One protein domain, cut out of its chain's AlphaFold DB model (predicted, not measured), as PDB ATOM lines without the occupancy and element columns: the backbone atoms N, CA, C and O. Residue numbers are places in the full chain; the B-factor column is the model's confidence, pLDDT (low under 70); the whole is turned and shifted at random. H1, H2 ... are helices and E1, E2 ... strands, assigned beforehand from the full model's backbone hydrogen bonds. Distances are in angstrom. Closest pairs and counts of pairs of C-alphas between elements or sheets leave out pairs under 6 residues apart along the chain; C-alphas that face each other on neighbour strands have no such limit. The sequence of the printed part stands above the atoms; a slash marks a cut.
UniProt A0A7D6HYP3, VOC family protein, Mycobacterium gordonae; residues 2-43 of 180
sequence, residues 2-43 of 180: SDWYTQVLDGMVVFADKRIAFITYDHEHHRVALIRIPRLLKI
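AT A GLANCE: This is residues 2 to 43 of the 180 residues of the protein "VOC family protein" of Mycobacterium gordonae (UniProt A0A7D6HYP3). You are looking at a small sheet of three antiparallel strands, E1, E2 and E3, with one short helix, H1, over one face and no named element over the other. The loop of residues 25 to 31 at one end and the tail of residues 36 to 43 at the other make the length. The 42 printed residues hold one named helix and three named strands, in the order H1, E1, E2, E3, and the class is mixed, helices and strands. The sheet's order is E1, E2, E3. The whole is only just loose, close to compact, with a radius of gyration of the C-alphas of 11.3 A and spans of 36 by 18 by 12 A.

IN THESE COORDINATES: Find C-alpha 2 at (46.282, 14.869, -7.021); from there H1, residues 2 to 9, runs 10.6 A to C-alpha 9. After a tight link you reach E1, residues 12 to 16, which begins with C-alpha 12 at (48.970, 21.021, -13.149) and is 10.8 A long. Another tight link leads to E2, residues 20 to 24, 13.8 A long. A short link of 7 residues leads to E3, residues 32 to 35, 10.0 A long, which ends with C-alpha 35 at (39.030, 17.973, -0.622).

HOW THE PARTS SIT: Begin with the sheet, a meander, each strand the antiparallel neighbour of the one before. E1 and E2 form a hairpin, with 158 degrees between their directions; look for N 12 and O 24, 2.8 A apart, and N 22 and O 15, 2.9 A apart, both within hydrogen-bond range. E2 and E3 form a second hairpin, at 171 degrees; here N 34 and O 21 are 2.8 A apart and N 23 and O 32 are 2.9 A apart, again within hydrogen-bond range. E1 and E3 are the edge strands, and E2 is the inner one. H1 is on the sheet, at a height over the sheet of 8.4 A. It lies over E2 and runs along the strands, at 19 degrees to E2 on the local plane. The closest C-alphas of H1 and E2 are those of Thr 6 and Ile 23, 7.1 A apart. Within H1, every O i to N i+4 pair is within hydrogen-bond range.

THE WHOLE: The two C-alphas farthest apart are those of His 27 and Leu 40, at 36.2 A. The C-alphas of Ser 2 and Ile 43, first and last of the printed part, are 20.0 A apart. The printed part has no cut, and no link between its named elements is long. The mean pLDDT of the printed part of this model is 93.4, and no printed residue is under 70.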
ATOM      1  N   SER A   2      45.721  13.813  -6.163       94.56
ATOM      2  CA  SER A   2      46.282  14.869  -7.021       94.56
ATOM      3  C   SER A   2      47.080  14.292  -8.184       94.56
ATOM      4  O   SER A   2      46.734  14.543  -9.326       94.56
ATOM      5  N   ASP A   3      48.032  13.408  -7.875       95.94
ATOM      6  CA  ASP A   3      48.943  12.828  -8.864       95.94
ATOM      7  C   ASP A   3      48.198  12.009  -9.921       95.94
ATOM      8  O   ASP A   3      48.596  11.956 -11.074       95.94
ATOM      9  N   TRP A   4      47.081  11.381  -9.545       97.44
ATOM     10  CA  TRP A   4      46.276  10.622 -10.496       97.44
ATOM     11  C   TRP A   4      45.560  11.561 -11.468       97.44
ATOM     12  O   TRP A   4      45.621  11.347 -12.670       97.44
ATOM     13  N   TYR A   5      44.942  12.634 -10.965       97.75
ATOM     14  CA  TYR A   5      44.247  13.610 -11.809       97.75
ATOM     15  C   TYR A   5      45.205  14.427 -12.678       97.75
ATOM     16  O   TYR A   5      44.877  14.692 -13.830       97.75
ATOM     17  N   THR A   6      46.390  14.786 -12.173       97.50
ATOM     18  CA  THR A   6      47.418  15.437 -12.998       97.50
ATOM     19  C   THR A   6      47.899  14.506 -14.102       97.50
ATOM     20  O   THR A   6      48.023  14.942 -15.237       97.50
ATOM     21  N   GLN A   7      48.084  13.211 -13.815       97.62
ATOM     22  CA  GLN A   7      48.450  12.248 -14.854       97.62
ATOM     23  C   GLN A   7      47.317  12.058 -15.868       97.62
ATOM     24  O   GLN A   7      47.552  12.187 -17.063       97.62
ATOM     25  N   VAL A   8      46.083  11.802 -15.430       97.94
ATOM     26  CA  VAL A   8      44.951  11.514 -16.330       97.94
ATOM     27  C   VAL A   8      44.602  12.694 -17.229       97.94
ATOM     28  O   VAL A   8      44.405  12.496 -18.425       97.94
ATOM     29  N   LEU A   9      44.579  13.908 -16.682       97.12
ATOM     30  CA  LEU A   9      44.148  15.106 -17.408       97.12
ATOM     31  C   LEU A   9      45.304  15.913 -18.008       97.12
ATOM     32  O   LEU A   9      45.056  16.985 -18.544       97.12
ATOM     33  N   ASP A  10      46.544  15.431 -17.874       95.88
ATOM     34  CA  ASP A  10      47.760  16.204 -18.183       95.88
ATOM     35  C   ASP A  10      47.752  17.588 -17.502       95.88
ATOM     36  O   ASP A  10      48.124  18.619 -18.057       95.88
ATOM     37  N   GLY A  11      47.223  17.609 -16.277       96.06
ATOM     38  CA  GLY A  11      46.954  18.822 -15.522       96.06
ATOM     39  C   GLY A  11      48.087  19.206 -14.580       96.06
ATOM     40  O   GLY A  11      48.913  18.389 -14.174       96.06
ATOM     41  N   MET A  12      48.058  20.458 -14.136       97.50
ATOM     42  CA  MET A  12      48.970  21.021 -13.149       97.50
ATOM     43  C   MET A  12      48.243  21.395 -11.857       97.50
ATOM     44  O   MET A  12      47.123  21.909 -11.869       97.50
ATOM     45  N   VAL A  13      48.903  21.171 -10.719       97.88
ATOM     46  CA  VAL A  13      48.431  21.661  -9.419       97.88
ATOM     47  C   VAL A  13      48.736  23.153  -9.318       97.88
ATOM     48  O   VAL A  13      49.900  23.543  -9.299       97.88
ATOM     49  N   VAL A  14      47.701  23.984  -9.212       97.44
ATOM     50  CA  VAL A  14      47.850  25.447  -9.070       97.44
ATOM     51  C   VAL A  14      47.883  25.895  -7.611       97.44
ATOM     52  O   VAL A  14      48.414  26.953  -7.285       97.44
ATOM     53  N   PHE A  15      47.336  25.077  -6.713       97.38
ATOM     54  CA  PHE A  15      47.379  25.289  -5.272       97.38
ATOM     55  C   PHE A  15      47.181  23.955  -4.552       97.38
ATOM     56  O   PHE A  15      46.343  23.148  -4.956       97.38
ATOM     57  N   ALA A  16      47.911  23.742  -3.458       96.75
ATOM     58  CA  ALA A  16      47.687  22.617  -2.562       96.75
ATOM     59  C   ALA A  16      48.067  22.963  -1.120       96.75
ATOM     60  O   ALA A  16      49.110  23.564  -0.862       96.75
ATOM     61  N   ASP A  17      47.248  22.512  -0.173       95.31
ATOM     62  CA  ASP A  17      47.559  22.509   1.251       95.31
ATOM     63  C   ASP A  17      47.198  21.156   1.904       95.31
ATOM     64  O   ASP A  17      46.992  20.134   1.244       95.31
ATOM     65  N   LYS A  18      47.142  21.106   3.241       91.25
ATOM     66  CA  LYS A  18      46.843  19.865   3.983       91.25
ATOM     67  C   LYS A  18      45.393  19.372   3.826       91.25
ATOM     68  O   LYS A  18      45.108  18.243   4.246       91.25
ATOM     69  N   ARG A  19      44.488  20.206   3.308       92.25
ATOM     70  CA  ARG A  19      43.032  20.009   3.238       92.25
ATOM     71  C   ARG A  19      42.491  20.032   1.811       92.25
ATOM     72  O   ARG A  19      41.548  19.288   1.561       92.25
ATOM     73  N   ILE A  20      43.037  20.846   0.914       96.44
ATOM     74  CA  ILE A  20      42.505  21.052  -0.433       96.44
ATOM     75  C   ILE A  20      43.619  21.138  -1.482       96.44
ATOM     76  O   ILE A  20      44.713  21.621  -1.197       96.44
ATOM     77  N   ALA A  21      43.333  20.674  -2.697       97.69
ATOM     78  CA  ALA A  21      44.170  20.889  -3.872       97.69
ATOM     79  C   ALA A  21      43.312  21.279  -5.081       97.69
ATOM     80  O   ALA A  21      42.200  20.774  -5.238       97.69
ATOM     81  N   PHE A  22      43.845  22.148  -5.933       97.94
ATOM     82  CA  PHE A  22      43.209  22.613  -7.163       97.94
ATOM     83  C   PHE A  22      44.079  22.251  -8.365       97.94
ATOM     84  O   PHE A  22      45.292  22.481  -8.345       97.94
ATOM     85  N   ILE A  23      43.459  21.678  -9.397       98.19
ATOM     86  CA  ILE A  23      44.114  21.243 -10.635       98.19
ATOM     87  C   ILE A  23      43.454  21.943 -11.818       98.19
ATOM     88  O   ILE A  23      42.224  22.013 -11.894       98.19
ATOM     89  N   THR A  24      44.274  22.419 -12.749       97.75
ATOM     90  CA  THR A  24      43.841  22.926 -14.055       97.75
ATOM     91  C   THR A  24      44.648  22.279 -15.178       97.75
ATOM     92  O   THR A  24      45.723  21.740 -14.929       97.75
ATOM     93  N   TYR A  25      44.129  22.324 -16.398       95.00
ATOM     94  CA  TYR A  25      44.804  21.881 -17.626       95.00
ATOM     95  C   TYR A  25      44.613  22.895 -18.771       95.00
ATOM     96  O   TYR A  25      44.964  22.627 -19.914       95.00
ATOM     97  N   ASP A  26      44.050  24.069 -18.472       94.25
ATOM     98  CA  ASP A  26      43.853  25.172 -19.409       94.25
ATOM     99  C   ASP A  26      43.927  26.525 -18.671       94.25
ATOM    100  O   ASP A  26      44.482  26.626 -17.576       94.25
ATOM    101  N   HIS A  27      43.405  27.591 -19.283       94.38
ATOM    102  CA  HIS A  27      43.423  28.940 -18.712       94.38
ATOM    103  C   HIS A  27      42.450  29.146 -17.539       94.38
ATOM    104  O   HIS A  27      42.480  30.208 -16.915       94.38
ATOM    105  N   GLU A  28      41.584  28.176 -17.237       95.75
ATOM    106  CA  GLU A  28      40.656  28.276 -16.118       95.75
ATOM    107  C   GLU A  28      41.399  28.152 -14.783       95.75
ATOM    108  O   GLU A  28      42.359  27.390 -14.648       95.75
ATOM    109  N   HIS A  29      40.937  28.880 -13.763       92.44
ATOM    110  CA  HIS A  29      41.608  28.906 -12.461       92.44
ATOM    111  C   HIS A  29      41.685  27.514 -11.808       92.44
ATOM    112  O   HIS A  29      42.698  27.189 -11.194       92.44
ATOM    113  N   HIS A  30      40.646  26.681 -11.948       96.75
ATOM    114  CA  HIS A  30      40.716  25.234 -11.731       96.75
ATOM    115  C   HIS A  30      39.598  24.500 -12.477       96.75
ATOM    116  O   HIS A  30      38.502  25.021 -12.671       96.75
ATOM    117  N   ARG A  31      39.868  23.247 -12.841       96.94
ATOM    118  CA  ARG A  31      38.898  22.299 -13.407       96.94
ATOM    119  C   ARG A  31      38.502  21.224 -12.399       96.94
ATOM    120  O   ARG A  31      37.371  20.751 -12.411       96.94
ATOM    121  N   VAL A  32      39.416  20.875 -11.491       97.50
ATOM    122  CA  VAL A  32      39.191  19.878 -10.438       97.50
ATOM    123  C   VAL A  32      39.603  20.448  -9.084       97.50
ATOM    124  O   VAL A  32      40.705  20.974  -8.926       97.50
ATOM    125  N   ALA A  33      38.724  20.304  -8.093       96.94
ATOM    126  CA  ALA A  33      39.003  20.593  -6.692       96.94
ATOM    127  C   ALA A  33      38.950  19.296  -5.876       96.94
ATOM    128  O   ALA A  33      37.969  18.557  -5.920       96.94
ATOM    129  N   LEU A  34      40.004  19.019  -5.112       96.00
ATOM    130  CA  LEU A  34      40.136  17.816  -4.293       96.00
ATOM    131  C   LEU A  34      40.134  18.197  -2.818       96.00
ATOM    132  O   LEU A  34      41.049  18.874  -2.357       96.00
ATOM    133  N   ILE A  35      39.143  17.721  -2.063       94.19
ATOM    134  CA  ILE A  35      39.030  17.973  -0.622       94.19
ATOM    135  C   ILE A  35      39.384  16.707   0.155       94.19
ATOM    136  O   ILE A  35      38.862  15.617  -0.081       94.19
ATOM    137  N   ARG A  36      40.266  16.852   1.141       89.38
ATOM    138  CA  ARG A  36      40.643  15.770   2.041       89.38
ATOM    139  C   ARG A  36      39.535  15.504   3.055       89.38
ATOM    140  O   ARG A  36      39.329  16.273   3.990       89.38
ATOM    141  N   ILE A  37      38.917  14.334   2.942       86.69
ATOM    142  CA  ILE A  37      37.978  13.832   3.948       86.69
ATOM    143  C   ILE A  37      38.742  13.289   5.175       86.69
ATOM    144  O   ILE A  37      39.707  12.527   5.002       86.69
ATOM    145  N   PRO A  38      38.346  13.652   6.415       85.06
ATOM    146  CA  PRO A  38      38.910  13.082   7.638       85.06
ATOM    147  C   PRO A  38      38.855  11.554   7.641       85.06
ATOM    148  O   PRO A  38      37.844  10.962   7.275       85.06
ATOM    149  N   ARG A  39      39.920  10.899   8.119       81.00
ATOM    150  CA  ARG A  39      40.013   9.426   8.140       81.00
ATOM    151  C   ARG A  39      38.846   8.750   8.861       81.00
ATOM    152  O   ARG A  39      38.416   7.702   8.411       81.00
ATOM    153  N   LEU A  40      38.329   9.359   9.929       82.94
ATOM    154  CA  LEU A  40      37.195   8.828  10.691       82.94
ATOM    155  C   LEU A  40      35.890   8.785   9.876       82.94
ATOM    156  O   LEU A  40      35.027   7.965  10.153       82.94
ATOM    157  N   LEU A  41      35.761   9.656   8.871       81.12
ATOM    158  CA  LEU A  41      34.608   9.709   7.971       81.12
ATOM    159  C   LEU A  41      34.830   8.898   6.686       81.12
ATOM    160  O   LEU A  41      33.898   8.734   5.903       81.12
ATOM    161  N   LYS A  42      36.048   8.387   6.446       74.12
ATOM    162  CA  LYS A  42      36.306   7.491   5.317       74.12
ATOM    163  C   LYS A  42      35.792   6.096   5.659       74.12
ATOM    164  O   LYS A  42      36.316   5.437   6.554       74.12
ATOM    165  N   ILE A  43      34.801   5.631   4.906       72.81
ATOM    166  CA  ILE A  43      34.349   4.240   4.974       72.81
ATOM    167  C   ILE A  43      35.498   3.334   4.479       72.81
ATOM    168  O   ILE A  43      36.160   3.685   3.496       72.81
TER     169      ILE A  43